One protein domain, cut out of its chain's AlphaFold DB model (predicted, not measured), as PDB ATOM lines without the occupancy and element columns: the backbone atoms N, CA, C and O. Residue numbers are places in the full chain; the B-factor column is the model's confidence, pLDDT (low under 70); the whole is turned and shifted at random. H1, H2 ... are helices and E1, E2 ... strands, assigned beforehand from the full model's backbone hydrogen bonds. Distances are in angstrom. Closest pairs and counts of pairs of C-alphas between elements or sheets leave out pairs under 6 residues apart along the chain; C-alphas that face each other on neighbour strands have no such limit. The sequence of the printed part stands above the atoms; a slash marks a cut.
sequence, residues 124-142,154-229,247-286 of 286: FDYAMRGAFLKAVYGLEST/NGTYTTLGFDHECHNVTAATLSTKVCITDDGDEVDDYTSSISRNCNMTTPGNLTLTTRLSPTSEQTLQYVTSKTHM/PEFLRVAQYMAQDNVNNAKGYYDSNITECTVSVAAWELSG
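This is residues 124 to 142, 154 to 229 and 247 to 286 of the 286 residues of an uncharacterized protein of Eutypa lata (strain UCR-EL1) (UniProt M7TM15). A long, twisted and curled sheet of four strands, E1 E7 E6 E5, makes most of the length, and E1 and E7 run on past E6 and E5 as a two-stranded arm. A small three-stranded sheet, E2 E3 E4, meets this sheet at the other end through E4, near E5 and E6, while H1 meets the long sheet with its last residues and residues 124 to 130 stick out. The printed part has 135 residues with two named helices and seven named strands, in the order H1 E1 H2 E2 E3 E4 E5 E6 E7. Both sheets are antiparallel in the orders named, and the class is mixed, helices and strands. The whole is loose, with a radius of gyration of the C-alphas of 18.3 A, and a rod spanning 64 by 31 by 30 A.

H1, residues 126 to 136, only grazes the four-stranded sheet with residues 132 to 136; its closest C-alpha pair with E6, residues 248 to 257, is Val 136 and Gln 254, 7.7 A. E1, residues 156 to 168, is an edge strand antiparallel to E7, residues 270 to 285, with N 159 and O 282 2.8 A apart. E1 bends by 65 degrees at residue 159 and E7 by 79 degrees at residue 279. H2, residues 170 to 174, is over E7 at a height over the sheet of 7.7 A, only just, on a local plane fitted to 6 C-alphas. H2 only grazes the other sheet with residues 172 to 174. That sheet is a meander, each strand the antiparallel neighbour of the one before: E2, residues 178 to 181, E3, residues 196 to 201, and E4, residues 207 to 213. E2 and E3 form a hairpin, with N 180 and O 197 2.9 A apart, and so do E3 and E4, with N 198 and O 210 2.8 A apart. The closest C-alphas of E4 and E5, residues 221 to 227, are those of Leu 208 and Thr 224, 6.6 A. E6 is antiparallel to E5, with N 253 and O 224 2.9 A apart, and forms a hairpin with E7, with N 252 and O 275 2.8 A apart. In H1 and H2 every O i to N i+4 pair is within hydrogen-bond range.

H1 begins at C-alpha 126, (54.768, -7.671, -117.107), and is 15.1 A long. E1 is 34.6 A, E6 27.3 A and E7 38.9 A long; E7 ends at C-alpha 285, (51.504, -0.570, -88.406).

Residues 143 to 153 and 230 to 246 are not printed, with gaps of 22.4 A and 10.4 A between C-alphas. The links E2 to E3 and E6 to E7 are long. Mean pLDDT of the printed part is 82.6; 21 residues are under 70, among them 189 to 193 and 259 to 269.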
ATOM      1  N   PHE A 124      54.952  -2.915-121.891       64.38
ATOM      2  CA  PHE A 124      54.019  -3.566-120.982       64.38
ATOM      3  C   PHE A 124      54.734  -3.908-119.676       64.38
ATOM      4  O   PHE A 124      55.729  -4.633-119.688       64.38
ATOM      5  N   ASP A 125      54.217  -3.418-118.551       75.25
ATOM      6  CA  ASP A 125      54.696  -3.858-117.248       75.25
ATOM      7  C   ASP A 125      54.195  -5.284-116.977       75.25
ATOM      8  O   ASP A 125      53.078  -5.520-116.502       75.25
ATOM      9  N   TYR A 126      55.025  -6.257-117.350       80.56
ATOM     10  CA  TYR A 126      54.768  -7.671-117.107       80.56
ATOM     11  C   TYR A 126      54.748  -8.008-115.613       80.56
ATOM     12  O   TYR A 126      54.033  -8.932-115.234       80.56
ATOM     13  N   ALA A 127      55.481  -7.268-114.772       82.31
ATOM     14  CA  ALA A 127      55.490  -7.499-113.332       82.31
ATOM     15  C   ALA A 127      54.135  -7.111-112.730       82.31
ATOM     16  O   ALA A 127      53.519  -7.923-112.042       82.31
ATOM     17  N   MET A 128      53.612  -5.936-113.088       82.00
ATOM     18  CA  MET A 128      52.290  -5.485-112.648       82.00
ATOM     19  C   MET A 128      51.165  -6.394-113.166       82.00
ATOM     20  O   MET A 128      50.270  -6.783-112.417       82.00
ATOM     21  N   ARG A 129      51.224  -6.809-114.438       83.06
ATOM     22  CA  ARG A 129      50.259  -7.773-115.003       83.06
ATOM     23  C   ARG A 129      50.328  -9.135-114.325       83.06
ATOM     24  O   ARG A 129      49.289  -9.735-114.061       83.06
ATOM     25  N   GLY A 130      51.537  -9.614-114.050       86.12
ATOM     26  CA  GLY A 130      51.768 -10.859-113.330       86.12
ATOM     27  C   GLY A 130      51.196 -10.798-111.917       86.12
ATOM     28  O   GLY A 130      50.468 -11.704-111.529       86.12
ATOM     29  N   ALA A 131      51.450  -9.709-111.188       84.62
ATOM     30  CA  ALA A 131      50.899  -9.476-109.855       84.62
ATOM     31  C   ALA A 131      49.364  -9.438-109.867       84.62
ATOM     32  O   ALA A 131      48.724 -10.083-109.041       84.62
ATOM     33  N   PHE A 132      48.770  -8.756-110.849       85.62
ATOM     34  CA  PHE A 132      47.320  -8.708-111.011       85.62
ATOM     35  C   PHE A 132      46.717 -10.092-111.288       85.62
ATOM     36  O   PHE A 132      45.777 -10.502-110.614       85.62
ATOM     37  N   LEU A 133      47.274 -10.847-112.241       85.50
ATOM     38  CA  LEU A 133      46.810 -12.208-112.525       85.50
ATOM     39  C   LEU A 133      46.984 -13.117-111.307       85.50
ATOM     40  O   LEU A 133      46.087 -13.888-110.988       85.50
ATOM     41  N   LYS A 134      48.106 -12.991-110.595       87.38
ATOM     42  CA  LYS A 134      48.366 -13.725-109.358       87.38
ATOM     43  C   LYS A 134      47.264 -13.471-108.321       87.38
ATOM     44  O   LYS A 134      46.747 -14.430-107.754       87.38
ATOM     45  N   ALA A 135      46.861 -12.212-108.148       84.44
ATOM     46  CA  ALA A 135      45.766 -11.830-107.260       84.44
ATOM     47  C   ALA A 135      44.410 -12.398-107.716       84.44
ATOM     48  O   ALA A 135      43.709 -13.001-106.910       84.44
ATOM     49  N   VAL A 136      44.064 -12.288-109.006       84.38
ATOM     50  CA  VAL A 136      42.804 -12.839-109.557       84.38
ATOM     51  C   VAL A 136      42.734 -14.361-109.405       84.38
ATOM     52  O   VAL A 136      41.676 -14.917-109.135       84.38
ATOM     53  N   TYR A 137      43.863 -15.054-109.534       83.44
ATOM     54  CA  TYR A 137      43.929 -16.501-109.325       83.44
ATOM     55  C   TYR A 137      44.032 -16.912-107.850       83.44
ATOM     56  O   TYR A 137      44.147 -18.104-107.569       83.44
ATOM     57  N   GLY A 138      44.002 -15.965-106.906       81.44
ATOM     58  CA  GLY A 138      44.112 -16.253-105.474       81.44
ATOM     59  C   GLY A 138      45.447 -16.892-105.082       81.44
ATOM     60  O   GLY A 138      45.527 -17.628-104.104       81.44
ATOM     61  N   LEU A 139      46.500 -16.659-105.866       84.25
ATOM     62  CA  LEU A 139      47.825 -17.197-105.595       84.25
ATOM     63  C   LEU A 139      48.498 -16.335-104.524       84.25
ATOM     64  O   LEU A 139      48.779 -15.157-104.747       84.25
ATOM     65  N   GLU A 140      48.817 -16.925-103.374       77.69
ATOM     66  CA  GLU A 140      49.480 -16.201-102.290       77.69
ATOM     67  C   GLU A 140      50.837 -15.634-102.741       77.69
ATOM     68  O   GLU A 140      51.714 -16.328-103.274       77.69
ATOM     69  N   SER A 141      51.027 -14.329-102.551       69.50
ATOM     70  CA  SER A 141      52.345 -13.699-102.579       69.50
ATOM     71  C   SER A 141      52.745 -13.338-101.167       69.50
ATOM     72  O   SER A 141      52.121 -12.478-100.550       69.50
ATOM     73  N   THR A 142      53.813 -13.959-100.681       65.62
ATOM     74  CA  THR A 142      54.484 -13.479 -99.481       65.62
ATOM     75  C   THR A 142      55.060 -12.096 -99.789       65.62
ATOM     76  O   THR A 142      55.809 -11.979-100.767       65.62
ATOM     77  N   ASN A 154      57.985   1.512 -84.874       76.88
ATOM     78  CA  ASN A 154      57.214   2.403 -83.992       76.88
ATOM     79  C   ASN A 154      56.334   3.428 -84.744       76.88
ATOM     80  O   ASN A 154      55.694   4.265 -84.111       76.88
ATOM     81  N   GLY A 155      56.341   3.414 -86.081       81.19
ATOM     82  CA  GLY A 155      55.609   4.362 -86.928       81.19
ATOM     83  C   GLY A 155      54.459   3.717 -87.695       81.19
ATOM     84  O   GLY A 155      54.334   2.497 -87.743       81.19
ATOM     85  N   THR A 156      53.638   4.538 -88.342       86.31
ATOM     86  CA  THR A 156      52.734   4.064 -89.390       86.31
ATOM     87  C   THR A 156      53.274   4.473 -90.752       86.31
ATOM     88  O   THR A 156      53.823   5.564 -90.922       86.31
ATOM     89  N   TYR A 157      53.162   3.569 -91.720       86.44
ATOM     90  CA  TYR A 157      53.594   3.806 -93.091       86.44
ATOM     91  C   TYR A 157      52.401   3.664 -94.021       86.44
ATOM     92  O   TYR A 157      51.750   2.622 -94.059       86.44
ATOM     93  N   THR A 158      52.115   4.710 -94.788       88.75
ATOM     94  CA  THR A 158      51.068   4.659 -95.805       88.75
ATOM     95  C   THR A 158      51.642   4.100 -97.097       88.75
ATOM     96  O   THR A 158      52.601   4.648 -97.631       88.75
ATOM     97  N   THR A 159      51.037   3.050 -97.638       89.44
ATOM     98  CA  THR A 159      51.365   2.521 -98.965       89.44
ATOM     99  C   THR A 159      50.146   2.594 -99.868       89.44
ATOM    100  O   THR A 159      49.021   2.330 -99.452       89.44
ATOM    101  N   LEU A 160      50.362   2.938-101.129       87.88
ATOM    102  CA  LEU A 160      49.362   2.794-102.170       87.88
ATOM    103  C   LEU A 160      49.247   1.327-102.565       87.88
ATOM    104  O   LEU A 160      50.240   0.602-102.658       87.88
ATOM    105  N   GLY A 161      48.017   0.913-102.814       87.19
ATOM    106  CA  GLY A 161      47.689  -0.413-103.289       87.19
ATOM    107  C   GLY A 161      46.332  -0.422-103.970       87.19
ATOM    108  O   GLY A 161      45.773   0.616-104.338       87.19
ATOM    109  N   PHE A 162      45.810  -1.626-104.126       86.75
ATOM    110  CA  PHE A 162      44.492  -1.854-104.690       86.75
ATOM    111  C   PHE A 162      43.581  -2.413-103.614       86.75
ATOM    112  O   PHE A 162      44.029  -3.168-102.750       86.75
ATOM    113  N   ASP A 163      42.318  -2.032-103.688       88.50
ATOM    114  CA  ASP A 163      41.239  -2.677-102.959       88.50
ATOM    115  C   ASP A 163      40.272  -3.314-103.958       88.50
ATOM    116  O   ASP A 163      40.238  -2.938-105.138       88.50
ATOM    117  N   HIS A 164      39.535  -4.324-103.512       90.06
ATOM    118  CA  HIS A 164      38.636  -5.080-104.369       90.06
ATOM    119  C   HIS A 164      37.374  -5.523-103.633       90.06
ATOM    120  O   HIS A 164      37.426  -5.995-102.501       90.06
ATOM    121  N   GLU A 165      36.241  -5.444-104.326       91.75
ATOM    122  CA  GLU A 165      34.970  -5.993-103.863       91.75
ATOM    123  C   GLU A 165      34.476  -7.008-104.892       91.75
ATOM    124  O   GLU A 165      34.343  -6.688-106.072       91.75
ATOM    125  N   CYS A 166      34.244  -8.248-104.457       91.94
ATOM    126  CA  CYS A 166      33.861  -9.354-105.328       91.94
ATOM    127  C   CYS A 166      32.478  -9.897-104.970       91.94
ATOM    128  O   CYS A 166      32.173 -10.166-103.807       91.94
ATOM    129  N   HIS A 167      31.670 -10.164-105.994       94.69
ATOM    130  CA  HIS A 167      30.361 -10.785-105.859       94.69
ATOM    131  C   HIS A 167      30.261 -12.045-106.712       94.69
ATOM    132  O   HIS A 167      30.724 -12.097-107.854       94.69
ATOM    133  N   ASN A 168      29.596 -13.063-106.164       94.12
ATOM    134  CA  ASN A 168      29.236 -14.241-106.935       94.12
ATOM    135  C   ASN A 168      28.070 -13.889-107.869       94.12
ATOM    136  O   ASN A 168      26.953 -13.634-107.418       94.12
ATOM    137  N   VAL A 169      28.339 -13.891-109.173       94.19
ATOM    138  CA  VAL A 169      27.374 -13.546-110.226       94.19
ATOM    139  C   VAL A 169      27.046 -14.741-111.116       94.19
ATOM    140  O   VAL A 169      26.530 -14.561-112.219       94.19
ATOM    141  N   THR A 170      27.318 -15.958-110.637       91.81
ATOM    142  CA  THR A 170      27.136 -17.209-111.385       91.81
ATOM    143  C   THR A 170      25.736 -17.287-111.978       91.81
ATOM    144  O   THR A 170      25.599 -17.192-113.192       91.81
ATOM    145  N   ALA A 171      24.683 -17.339-111.156       90.94
ATOM    146  CA  ALA A 171      23.308 -17.524-111.635       90.94
ATOM    147  C   ALA A 171      22.849 -16.452-112.642       90.94
ATOM    148  O   ALA A 171      22.255 -16.780-113.668       90.94
ATOM    149  N   ALA A 172      23.160 -15.179-112.376       91.50
ATOM    150  CA  ALA A 172      22.803 -14.077-113.268       91.50
ATOM    151  C   ALA A 172      23.529 -14.185-114.617       91.50
ATOM    152  O   ALA A 172      22.920 -13.995-115.666       91.50
ATOM    153  N   THR A 173      24.803 -14.568-114.599       91.06
ATOM    154  CA  THR A 173      25.612 -14.732-115.810       91.06
ATOM    155  C   THR A 173      25.216 -15.985-116.593       91.06
ATOM    156  O   THR A 173      25.137 -15.938-117.816       91.06
ATOM    157  N   LEU A 174      24.893 -17.100-115.922       88.56
ATOM    158  CA  LEU A 174      24.440 -18.314-116.617       88.56
ATOM    159  C   LEU A 174      23.107 -18.075-117.345       88.56
ATOM    160  O   LEU A 174      22.853 -18.723-118.353       88.56
ATOM    161  N   SER A 175      22.270 -17.152-116.856       87.94
ATOM    162  CA  SER A 175      20.973 -16.847-117.473       87.94
ATOM    163  C   SER A 175      21.074 -16.161-118.841       87.94
ATOM    164  O   SER A 175      20.143 -16.259-119.634       87.94
ATOM    165  N   THR A 176      22.197 -15.497-119.137       90.19
ATOM    166  CA  THR A 176      22.444 -14.792-120.411       90.19
ATOM    167  C   THR A 176      23.265 -15.624-121.396       90.19
ATOM    168  O   THR A 176      23.727 -15.118-122.419       90.19
ATOM    169  N   LYS A 177      23.486 -16.900-121.075       87.75
ATOM    170  CA  LYS A 177      24.330 -17.809-121.836       87.75
ATOM    171  C   LYS A 177      23.708 -18.149-123.188       87.75
ATOM    172  O   LYS A 177      22.567 -18.592-123.258       87.75
ATOM    173  N   VAL A 178      24.521 -18.045-124.232       88.81
ATOM    174  CA  VAL A 178      24.205 -18.483-125.594       88.81
ATOM    175  C   VAL A 178      25.350 -19.357-126.090       88.81
ATOM    176  O   VAL A 178      26.505 -18.924-126.077       88.81
ATOM    177  N   CYS A 179      25.048 -20.590-126.503       87.25
ATOM    178  CA  CYS A 179      26.034 -21.539-127.019       87.25
ATOM    179  C   CYS A 179      25.840 -21.778-128.509       87.25
ATOM    180  O   CYS A 179      24.721 -21.960-128.978       87.25
ATOM    181  N   ILE A 180      26.954 -21.811-129.232       89.00
ATOM    182  CA  ILE A 180      26.994 -21.937-130.685       89.00
ATOM    183  C   ILE A 180      27.954 -23.073-131.049       89.00
ATOM    184  O   ILE A 180      29.002 -23.222-130.410       89.00
ATOM    185  N   THR A 181      27.603 -23.886-132.043       85.88
ATOM    186  CA  THR A 181      28.495 -24.906-132.620       85.88
ATOM    187  C   THR A 181      29.594 -24.274-133.470       85.88
ATOM    188  O   THR A 181      29.535 -23.094-133.817       85.88
ATOM    189  N   ASP A 182      30.594 -25.068-133.860       79.06
ATOM    190  CA  ASP A 182      31.604 -24.622-134.828       79.06
ATOM    191  C   ASP A 182      30.981 -24.243-136.199       79.06
ATOM    192  O   ASP A 182      31.548 -23.423-136.920       79.06
ATOM    193  N   ASP A 183      29.793 -24.772-136.526       81.62
ATOM    194  CA  ASP A 183      29.040 -24.476-137.757       81.62
ATOM    195  C   ASP A 183      28.161 -23.208-137.658       81.62
ATOM    196  O   ASP A 183      27.601 -22.759-138.658       81.62
ATOM    197  N   GLY A 184      28.075 -22.590-136.474       81.12
ATOM    198  CA  GLY A 184      27.321 -21.351-136.251       81.12
ATOM    199  C   GLY A 184      25.874 -21.541-135.787       81.12
ATOM    200  O   GLY A 184      25.164 -20.548-135.628       81.12
ATOM    201  N   ASP A 185      25.443 -22.777-135.536       84.06
ATOM    202  CA  ASP A 185      24.092 -23.081-135.062       84.06
ATOM    203  C   ASP A 185      23.989 -22.921-133.540       84.06
ATOM    204  O   ASP A 185      24.858 -23.374-132.790       84.06
ATOM    205  N   GLU A 186      22.907 -22.299-133.069       83.88
ATOM    206  CA  GLU A 186      22.609 -22.195-131.639       83.88
ATOM    207  C   GLU A 186      22.188 -23.561-131.087       83.88
ATOM    208  O   GLU A 186      21.330 -24.242-131.656       83.88
ATOM    209  N   VAL A 187      22.811 -23.983-129.987       80.25
ATOM    210  CA  VAL A 187      22.629 -25.327-129.432       80.25
ATOM    211  C   VAL A 187      22.480 -25.295-127.918       80.25
ATOM    212  O   VAL A 187      23.183 -24.573-127.212       80.25
ATOM    213  N   ASP A 188      21.600 -26.161-127.416       72.94
ATOM    214  CA  ASP A 188      21.403 -26.368-125.988       72.94
ATOM    215  C   ASP A 188      22.641 -26.963-125.304       72.94
ATOM    216  O   ASP A 188      23.294 -27.902-125.778       72.94
ATOM    217  N   ASP A 189      22.904 -26.464-124.101       64.31
ATOM    218  CA  ASP A 189      24.089 -26.769-123.297       64.31
ATOM    219  C   ASP A 189      24.227 -28.245-122.880       64.31
ATOM    220  O   ASP A 189      25.309 -28.699-122.514       64.31
ATOM    221  N   TYR A 190      23.147 -29.025-122.940       62.97
ATOM    222  CA  TYR A 190      23.133 -30.438-122.545       62.97
ATOM    223  C   TYR A 190      23.637 -31.393-123.635       62.97
ATOM    224  O   TYR A 190      23.770 -32.593-123.388       62.97
ATOM    225  N   THR A 191      23.941 -30.894-124.835       65.88
ATOM    226  CA  THR A 191      24.444 -31.721-125.938       65.88
ATOM    227  C   THR A 191      25.884 -32.174-125.668       65.88
ATOM    228  O   THR A 191      26.869 -31.506-125.970       65.88
ATOM    229  N   SER A 192      26.045 -33.345-125.058       64.19
ATOM    230  CA  SER A 192      27.349 -33.850-124.599       64.19
ATOM    231  C   SER A 192      28.280 -34.342-125.715       64.19
ATOM    232  O   SER A 192      29.367 -34.824-125.415       64.19
ATOM    233  N   SER A 193      27.869 -34.268-126.985       67.62
ATOM    234  CA  SER A 193      28.588 -34.855-128.125       67.62
ATOM    235  C   SER A 193      29.140 -33.844-129.132       67.62
ATOM    236  O   SER A 193      29.760 -34.265-130.104       67.62
ATOM    237  N   ILE A 194      28.912 -32.538-128.943       76.62
ATOM    238  CA  ILE A 194      29.251 -31.506-129.935       76.62
ATOM    239  C   ILE A 194      30.166 -30.446-129.313       76.62
ATOM    240  O   ILE A 194      29.979 -30.043-128.161       76.62
ATOM    241  N   SER A 195      31.160 -30.018-130.096       80.00
ATOM    242  CA  SER A 195      32.032 -28.882-129.792       80.00
ATOM    243  C   SER A 195      31.244 -27.576-129.858       80.00
ATOM    244  O   SER A 195      30.485 -27.347-130.803       80.00
ATOM    245  N   ARG A 196      31.389 -26.732-128.834       85.19
ATOM    246  CA  ARG A 196      30.629 -25.487-128.718       85.19
ATOM    247  C   ARG A 196      31.404 -24.371-128.040       85.19
ATOM    248  O   ARG A 196      32.187 -24.602-127.112       85.19
ATOM    249  N   ASN A 197      31.087 -23.153-128.454       88.50
ATOM    250  CA  ASN A 197      31.522 -21.918-127.826       88.50
ATOM    251  C   ASN A 197      30.312 -21.266-127.159       88.50
ATOM    252  O   ASN A 197      29.307 -20.998-127.811       88.50
ATOM    253  N   CYS A 198      30.412 -21.002-125.863       88.19
ATOM    254  CA  CYS A 198      29.359 -20.347-125.103       88.19
ATOM    255  C   CYS A 198      29.802 -18.944-124.706       88.19
ATOM    256  O   CYS A 198      30.841 -18.771-124.065       88.19
ATOM    257  N   ASN A 199      28.991 -17.960-125.078       91.50
ATOM    258  CA  ASN A 199      29.134 -16.574-124.669       91.50
ATOM    259  C   ASN A 199      28.117 -16.277-123.574       91.50
ATOM    260  O   ASN A 199      26.963 -16.687-123.658       91.50
ATOM    261  N   MET A 200      28.542 -15.558-122.548       91.25
ATOM    262  CA  MET A 200      27.693 -15.146-121.437       91.25
ATOM    263  C   MET A 200      28.106 -13.751-120.988       91.25
ATOM    264  O   MET A 200      29.266 -13.361-121.139       91.25
ATOM    265  N   THR A 201      27.168 -12.994-120.435       94.50
ATOM    266  CA  THR A 201      27.415 -11.614-120.016       94.50
ATOM    267  C   THR A 201      27.078 -11.449-118.547       94.50
ATOM    268  O   THR A 201      25.979 -11.796-118.107       94.50
ATOM    269  N   THR A 202      28.031 -10.920-117.784       94.06
ATOM    270  CA  THR A 202      27.837 -10.644-116.362       94.06
ATOM    271  C   THR A 202      26.956  -9.403-116.151       94.06
ATOM    272  O   THR A 202      26.817  -8.580-117.065       94.06
ATOM    273  N   PRO A 203      26.388  -9.200-114.946       92.88
ATOM    274  CA  PRO A 203      25.633  -7.987-114.617       92.88
ATOM    275  C   PRO A 203      26.411  -6.684-114.863       92.88
ATOM    276  O   PRO A 203      25.818  -5.669-115.221       92.88
ATOM    277  N   GLY A 204      27.742  -6.713-114.735       89.38
ATOM    278  CA  GLY A 204      28.632  -5.602-115.068       89.38
ATOM    279  C   GLY A 204      28.909  -5.373-116.550       89.38
ATOM    280  O   GLY A 204      29.791  -4.577-116.879       89.38
ATOM    281  N   ASN A 205      28.179  -6.042-117.446       92.25
ATOM    282  CA  ASN A 205      28.358  -5.956-118.894       92.25
ATOM    283  C   ASN A 205      29.778  -6.356-119.343       92.25
ATOM    284  O   ASN A 205      30.410  -5.681-120.164       92.25
ATOM    285  N   LEU A 206      30.289  -7.440-118.753       92.94
ATOM    286  CA  LEU A 206      31.504  -8.123-119.178       92.94
ATOM    287  C   LEU A 206      31.127  -9.417-119.894       92.94
ATOM    288  O   LEU A 206      30.372 -10.224-119.355       92.94
ATOM    289  N   THR A 207      31.662  -9.624-121.093       93.12
ATOM    290  CA  THR A 207      31.418 -10.847-121.864       93.12
ATOM    291  C   THR A 207      32.497 -11.877-121.562       93.12
ATOM    292  O   THR A 207      33.690 -11.602-121.703       93.12
ATOM    293  N   LEU A 208      32.064 -13.067-121.157       92.00
ATOM    294  CA  LEU A 208      32.890 -14.247-120.951       92.00
ATOM    295  C   LEU A 208      32.628 -15.228-122.096       92.00
ATOM    296  O   LEU A 208      31.475 -15.458-122.470       92.00
ATOM    297  N   THR A 209      33.696 -15.821-122.622       90.81
ATOM    298  CA  THR A 209      33.620 -16.825-123.684       90.81
ATOM    299  C   THR A 209      34.314 -18.093-123.220       90.81
ATOM    300  O   THR A 209      35.486 -18.076-122.851       90.81
ATOM    301  N   THR A 210      33.589 -19.204-123.261       88.94
ATOM    302  CA  THR A 210      34.094 -20.527-122.888       88.94
ATOM    303  C   THR A 210      33.968 -21.477-124.063       88.94
ATOM    304  O   THR A 210      32.993 -21.404-124.810       88.94
ATOM    305  N   ARG A 211      34.908 -22.406-124.193       87.06
ATOM    306  CA  ARG A 211      34.884 -23.462-125.198       87.06
ATOM    307  C   ARG A 211      34.847 -24.828-124.536       87.06
ATOM    308  O   ARG A 211      35.544 -25.061-123.547       87.06
ATOM    309  N   LEU A 212      34.036 -25.719-125.090       83.50
ATOM    310  CA  LEU A 212      33.963 -27.109-124.672       83.50
ATOM    311  C   LEU A 212      33.914 -28.018-125.898       83.50
ATOM    312  O   LEU A 212      32.988 -27.948-126.700       83.50
ATOM    313  N   SER A 213      34.888 -28.912-125.977       82.25
ATOM    314  CA  SER A 213      34.957 -30.040-126.894       82.25
ATOM    315  C   SER A 213      35.066 -31.321-126.056       82.25
ATOM    316  O   SER A 213      36.122 -31.560-125.463       82.25
ATOM    317  N   PRO A 214      33.997 -32.143-125.968       75.12
ATOM    318  CA  PRO A 214      33.860 -33.236-124.993       75.12
ATOM    319  C   PRO A 214      35.019 -34.241-124.909       75.12
ATOM    320  O   PRO A 214      35.185 -34.897-123.885       75.12
ATOM    321  N   THR A 215      35.813 -34.381-125.973       73.25
ATOM    322  CA  THR A 215      36.932 -35.331-126.065       73.25
ATOM    323  C   THR A 215      38.305 -34.668-126.160       73.25
ATOM    324  O   THR A 215      39.304 -35.382-126.229       73.25
ATOM    325  N   SER A 216      38.378 -33.334-126.190       76.81
ATOM    326  CA  SER A 216      39.612 -32.621-126.535       76.81
ATOM    327  C   SER A 216      39.955 -31.498-125.567       76.81
ATOM    328  O   SER A 216      41.081 -31.446-125.079       76.81
ATOM    329  N   GLU A 217      39.031 -30.573-125.312       81.50
ATOM    330  CA  GLU A 217      39.349 -29.338-124.593       81.50
ATOM    331  C   GLU A 217      38.158 -28.799-123.808       81.50
ATOM    332  O   GLU A 217      37.006 -28.916-124.219       81.50
ATOM    333  N   GLN A 218      38.442 -28.159-122.682       83.00
ATOM    334  CA  GLN A 218      37.461 -27.419-121.902       83.00
ATOM    335  C   GLN A 218      38.133 -26.169-121.341       83.00
ATOM    336  O   GLN A 218      39.250 -26.225-120.827       83.00
ATOM    337  N   THR A 219      37.441 -25.034-121.392       86.94
ATOM    338  CA  THR A 219      37.856 -23.845-120.650       86.94
ATOM    339  C   THR A 219      37.684 -24.097-119.155       86.94
ATOM    340  O   THR A 219      36.562 -24.180-118.659       86.94
ATOM    341  N   LEU A 220      38.799 -24.210-118.435       86.06
ATOM    342  CA  LEU A 220      38.798 -24.314-116.973       86.06
ATOM    343  C   LEU A 220      38.751 -22.943-116.307       86.06
ATOM    344  O   LEU A 220      38.114 -22.786-115.273       86.06
ATOM    345  N   GLN A 221      39.414 -21.946-116.894       88.38
ATOM    346  CA  GLN A 221      39.436 -20.587-116.369       88.38
ATOM    347  C   GLN A 221      39.440 -19.567-117.502       88.38
ATOM    348  O   GLN A 221      40.054 -19.790-118.547       88.38
ATOM    349  N   TYR A 222      38.759 -18.445-117.290       89.94
ATOM    350  CA  TYR A 222      38.743 -17.321-118.221       89.94
ATOM    351  C   TYR A 222      38.590 -16.017-117.443       89.94
ATOM    352  O   TYR A 222      37.757 -15.928-116.542       89.94
ATOM    353  N   VAL A 223      39.387 -15.007-117.789       90.94
ATOM    354  CA  VAL A 223      39.359 -13.692-117.142       90.94
ATOM    355  C   VAL A 223      39.152 -12.628-118.206       90.94
ATOM    356  O   VAL A 223      39.866 -12.591-119.206       90.94
ATOM    357  N   THR A 224      38.195 -11.744-117.965       91.31
ATOM    358  CA  THR A 224      37.938 -10.565-118.793       91.31
ATOM    359  C   THR A 224      37.874  -9.332-117.911       91.31
ATOM    360  O   THR A 224      37.593  -9.421-116.712       91.31
ATOM    361  N   SER A 225      38.141  -8.167-118.484       89.62
ATOM    362  CA  SER A 225      38.090  -6.921-117.738       89.62
ATOM    363  C   SER A 225      37.666  -5.745-118.601       89.62
ATOM    364  O   SER A 225      37.765  -5.760-119.829       89.62
ATOM    365  N   LYS A 226      37.173  -4.706-117.932       88.19
ATOM    366  CA  LYS A 226      36.769  -3.443-118.537       88.19
ATOM    367  C   LYS A 226      37.235  -2.303-117.656       88.19
ATOM    368  O   LYS A 226      37.011  -2.300-116.447       88.19
ATOM    369  N   THR A 227      37.892  -1.332-118.270       81.50
ATOM    370  CA  THR A 227      38.356  -0.125-117.591       81.50
ATOM    371  C   THR A 227      37.284   0.957-117.657       81.50
ATOM    372  O   THR A 227      36.675   1.161-118.707       81.50
ATOM    373  N   HIS A 228      37.093   1.689-116.561       70.62
ATOM    374  CA  HIS A 228      36.234   2.879-116.512       70.62
ATOM    375  C   HIS A 228      36.965   4.167-116.927       70.62
ATOM    376  O   HIS A 228      36.370   5.244-116.928       70.62
ATOM    377  N   MET A 229      38.248   4.075-117.291       61.75
ATOM    378  CA  MET A 229      39.031   5.220-117.749       61.75
ATOM    379  C   MET A 229      38.869   5.437-119.256       61.75
ATOM    380  O   MET A 229      39.182   4.551-120.051       61.75
ATOM    381  N   PRO A 247      37.283   6.221-107.985       71.50
ATOM    382  CA  PRO A 247      38.246   5.331-107.345       71.50
ATOM    383  C   PRO A 247      38.202   3.926-107.952       71.50
ATOM    384  O   PRO A 247      39.247   3.288-108.055       71.50
ATOM    385  N   GLU A 248      37.033   3.478-108.427       81.81
ATOM    386  CA  GLU A 248      36.882   2.266-109.229       81.81
ATOM    387  C   GLU A 248      37.312   2.513-110.680       81.81
ATOM    388  O   GLU A 248      36.630   3.188-111.459       81.81
ATOM    389  N   PHE A 249      38.445   1.935-111.066       82.88
ATOM    390  CA  PHE A 249      39.001   2.123-112.408       82.88
ATOM    391  C   PHE A 249      38.905   0.867-113.274       82.88
ATOM    392  O   PHE A 249      38.997   0.964-114.502       82.88
ATOM    393  N   LEU A 250      38.710  -0.304-112.664       87.81
ATOM    394  CA  LEU A 250      38.729  -1.588-113.348       87.81
ATOM    395  C   LEU A 250      37.638  -2.503-112.798       87.81
ATOM    396  O   LEU A 250      37.467  -2.643-111.592       87.81
ATOM    397  N   ARG A 251      36.923  -3.157-113.704       91.31
ATOM    398  CA  ARG A 251      35.983  -4.230-113.397       91.31
ATOM    399  C   ARG A 251      36.475  -5.507-114.053       91.31
ATOM    400  O   ARG A 251      36.919  -5.475-115.201       91.31
ATOM    401  N   VAL A 252      36.419  -6.610-113.328       92.81
ATOM    402  CA  VAL A 252      37.029  -7.884-113.706       92.81
ATOM    403  C   VAL A 252      35.999  -8.975-113.496       92.81
ATOM    404  O   VAL A 252      35.341  -8.998-112.465       92.81
ATOM    405  N   ALA A 253      35.865  -9.886-114.449       93.44
ATOM    406  CA  ALA A 253      35.071 -11.089-114.267       93.44
ATOM    407  C   ALA A 253      35.950 -12.310-114.493       93.44
ATOM    408  O   ALA A 253      36.718 -12.371-115.457       93.44
ATOM    409  N   GLN A 254      35.817 -13.273-113.593       92.56
ATOM    410  CA  GLN A 254      36.525 -14.536-113.621       92.56
ATOM    411  C   GLN A 254      35.513 -15.669-113.694       92.56
ATOM    412  O   GLN A 254      34.632 -15.792-112.847       92.56
ATOM    413  N   TYR A 255      35.682 -16.511-114.702       91.38
ATOM    414  CA  TYR A 255      35.048 -17.812-114.809       91.38
ATOM    415  C   TYR A 255      36.029 -18.875-114.321       91.38
ATOM    416  O   TYR A 255      37.182 -18.894-114.759       91.38
ATOM    417  N   MET A 256      35.567 -19.773-113.457       89.12
ATOM    418  CA  MET A 256      36.288 -20.978-113.061       89.12
ATOM    419  C   MET A 256      35.363 -22.182-113.165       89.12
ATOM    420  O   MET A 256      34.245 -22.133-112.669       89.12
ATOM    421  N   ALA A 257      35.829 -23.275-113.749       85.06
ATOM    422  CA  ALA A 257      35.121 -24.546-113.794       85.06
ATOM    423  C   ALA A 257      35.950 -25.647-113.143       85.06
ATOM    424  O   ALA A 257      37.180 -25.640-113.210       85.06
ATOM    425  N   GLN A 258      35.265 -26.611-112.532       76.88
ATOM    426  CA  GLN A 258      35.913 -27.799-111.999       76.88
ATOM    427  C   GLN A 258      36.417 -28.708-113.130       76.88
ATOM    428  O   GLN A 258      35.687 -29.008-114.080       76.88
ATOM    429  N   ASP A 259      37.665 -29.162-113.004       68.81
ATOM    430  CA  ASP A 259      38.240 -30.180-113.880       68.81
ATOM    431  C   ASP A 259      37.732 -31.564-113.457       68.81
ATOM    432  O   ASP A 259      37.992 -32.027-112.345       68.81
ATOM    433  N   ASN A 260      36.977 -32.214-114.340       62.12
ATOM    434  CA  ASN A 260      36.464 -33.562-114.139       62.12
ATOM    435  C   ASN A 260      36.994 -34.459-115.261       62.12
ATOM    436  O   ASN A 260      36.357 -34.642-116.304       62.12
ATOM    437  N   VAL A 261      38.162 -35.053-115.021       55.03
ATOM    438  CA  VAL A 261      38.775 -36.048-115.907       55.03
ATOM    439  C   VAL A 261      37.757 -37.170-116.183       55.03
ATOM    440  O   VAL A 261      37.277 -37.825-115.257       55.03
ATOM    441  N   ASN A 262      37.430 -37.394-117.461       55.62
ATOM    442  CA  ASN A 262      36.474 -38.388-117.998       55.62
ATOM    443  C   ASN A 262      34.976 -38.033-117.966       55.62
ATOM    444  O   ASN A 262      34.180 -38.796-118.503       55.62
ATOM    445  N   ASN A 263      34.575 -36.906-117.379       57.88
ATOM    446  CA  ASN A 263      33.191 -36.435-117.415       57.88
ATOM    447  C   ASN A 263      33.205 -34.912-117.455       57.88
ATOM    448  O   ASN A 263      33.033 -34.261-116.423       57.88
ATOM    449  N   ALA A 264      33.392 -34.347-118.649       54.44
ATOM    450  CA  ALA A 264      33.255 -32.917-118.880       54.44
ATOM    451  C   ALA A 264      31.791 -32.500-118.652       54.44
ATOM    452  O   ALA A 264      30.998 -32.340-119.575       54.44
ATOM    453  N   LYS A 265      31.412 -32.341-117.380       56.56
ATOM    454  CA  LYS A 265      30.155 -31.716-116.964       56.56
ATOM    455  C   LYS A 265      30.182 -30.204-117.182       56.56
ATOM    456  O   LYS A 265      29.190 -29.556-116.880       56.56
ATOM    457  N   GLY A 266      31.294 -29.676-117.709       53.91
ATOM    458  CA  GLY A 266      31.422 -28.483-118.550       53.91
ATOM    459  C   GLY A 266      31.109 -27.127-117.929       53.91
ATOM    460  O   GLY A 266      31.692 -26.130-118.335       53.91
ATOM    461  N   TYR A 267      30.182 -27.067-116.978       54.38
ATOM    462  CA  TYR A 267      29.531 -25.829-116.585       54.38
ATOM    463  C   TYR A 267      28.718 -25.920-115.282       54.38
ATOM    464  O   TYR A 267      28.614 -24.919-114.578       54.38
ATOM    465  N   TYR A 268      28.159 -27.088-114.923       57.00
ATOM    466  CA  TYR A 268      27.323 -27.233-113.708       57.00
ATOM    467  C   TYR A 268      28.084 -26.968-112.405       57.00
ATOM    468  O   TYR A 268      27.483 -26.542-111.425       57.00
ATOM    469  N   ASP A 269      29.403 -27.148-112.444       65.81
ATOM    470  CA  ASP A 269      30.323 -26.881-111.339       65.81
ATOM    471  C   ASP A 269      31.212 -25.661-111.660       65.81
ATOM    472  O   ASP A 269      32.416 -25.661-111.392       65.81
ATOM    473  N   SER A 270      30.642 -24.643-112.324       81.00
ATOM    474  CA  SER A 270      31.329 -23.378-112.598       81.00
ATOM    475  C   SER A 270      30.985 -22.302-111.571       81.00
ATOM    476  O   SER A 270      29.851 -22.180-111.111       81.00
ATOM    477  N   ASN A 271      31.990 -21.516-111.206       90.19
ATOM    478  CA  ASN A 271      31.877 -20.357-110.346       90.19
ATOM    479  C   ASN A 271      32.289 -19.121-111.144       90.19
ATOM    480  O   ASN A 271      33.386 -19.071-111.706       90.19
ATOM    481  N   ILE A 272      31.397 -18.137-111.196       91.88
ATOM    482  CA  ILE A 272      31.635 -16.860-111.857       91.88
ATOM    483  C   ILE A 272      31.599 -15.761-110.813       91.88
ATOM    484  O   ILE A 272      30.571 -15.505-110.176       91.88
ATOM    485  N   THR A 273      32.727 -15.079-110.691       93.50
ATOM    486  CA  THR A 273      32.908 -13.967-109.767       93.50
ATOM    487  C   THR A 273      33.155 -12.702-110.570       93.50
ATOM    488  O   THR A 273      33.969 -12.691-111.493       93.50
ATOM    489  N   GLU A 274      32.456 -11.628-110.222       94.12
ATOM    490  CA  GLU A 274      32.722 -10.288-110.739       94.12
ATOM    491  C   GLU A 274      33.282  -9.438-109.605       94.12
ATOM    492  O   GLU A 274      32.717  -9.423-108.514       94.12
ATOM    493  N   CYS A 275      34.385  -8.748-109.869       92.62
ATOM    494  CA  CYS A 275      35.063  -7.896-108.912       92.62
ATOM    495  C   CYS A 275      35.231  -6.480-109.462       92.62
ATOM    496  O   CYS A 275      35.609  -6.287-110.624       92.62
ATOM    497  N   THR A 276      34.997  -5.482-108.618       92.00
ATOM    498  CA  THR A 276      35.447  -4.109-108.850       92.00
ATOM    499  C   THR A 276      36.808  -3.924-108.193       92.00
ATOM    500  O   THR A 276      37.087  -4.489-107.138       92.00
ATOM    501  N   VAL A 277      37.690  -3.175-108.850       90.50
ATOM    502  CA  VAL A 277      39.032  -2.866-108.356       90.50
ATOM    503  C   VAL A 277      39.173  -1.357-108.270       90.50
ATOM    504  O   VAL A 277      38.930  -0.628-109.244       90.50
ATOM    505  N   SER A 278      39.583  -0.905-107.093       88.56
ATOM    506  CA  SER A 278      39.782   0.499-106.779       88.56
ATOM    507  C   SER A 278      41.191   0.772-106.262       88.56
ATOM    508  O   SER A 278      41.921  -0.140-105.870       88.56
ATOM    509  N   VAL A 279      41.613   2.034-106.326       85.62
ATOM    510  CA  VAL A 279      42.875   2.471-105.714       85.62
ATOM    511  C   VAL A 279      42.619   2.802-104.250       85.62
ATOM    512  O   VAL A 279      41.731   3.598-103.947       85.62
ATOM    513  N   ALA A 280      43.433   2.241-103.359       87.75
ATOM    514  CA  ALA A 280      43.337   2.465-101.923       87.75
ATOM    515  C   ALA A 280      44.706   2.788-101.313       87.75
ATOM    516  O   ALA A 280      45.752   2.362-101.808       87.75
ATOM    517  N   ALA A 281      44.689   3.547-100.220       88.50
ATOM    518  CA  ALA A 281      45.855   3.784 -99.383       88.50
ATOM    519  C   ALA A 281      45.730   2.921 -98.124       88.50
ATOM    520  O   ALA A 281      44.764   3.046 -97.374       88.50
ATOM    521  N   TRP A 282      46.707   2.050 -97.911       86.94
ATOM    522  CA  TRP A 282      46.788   1.157 -96.765       86.94
ATOM    523  C   TRP A 282      47.738   1.739 -95.728       86.94
ATOM    524  O   TRP A 282      48.822   2.211 -96.071       86.94
ATOM    525  N   GLU A 283      47.348   1.689 -94.459       88.31
ATOM    526  CA  GLU A 283      48.200   2.094 -93.345       88.31
ATOM    527  C   GLU A 283      48.794   0.849 -92.681       88.31
ATOM    528  O   GLU A 283      48.080   0.007 -92.140       88.31
ATOM    529  N   LEU A 284      50.115   0.715 -92.771       83.00
ATOM    530  CA  LEU A 284      50.871  -0.386 -92.191       83.00
ATOM    531  C   LEU A 284      51.406   0.032 -90.819       83.00
ATOM    532  O   LEU A 284      52.215   0.957 -90.714       83.00
ATOM    533  N   SER A 285      50.993  -0.687 -89.777       80.00
ATOM    534  CA  SER A 285      51.504  -0.570 -88.406       80.00
ATOM    535  C   SER A 285      52.185  -1.876 -87.988       80.00
ATOM    536  O   SER A 285      51.666  -2.947 -88.310       80.00
ATOM    537  N   GLY A 286      53.318  -1.781 -87.290       65.94
ATOM    538  CA  GLY A 286      54.125  -2.918 -86.829       65.94
ATOM    539  C   GLY A 286      54.143  -3.074 -85.320       65.94
ATOM    540  O   GLY A 286      53.771  -2.114 -84.613       65.94
TER     541      GLY A 286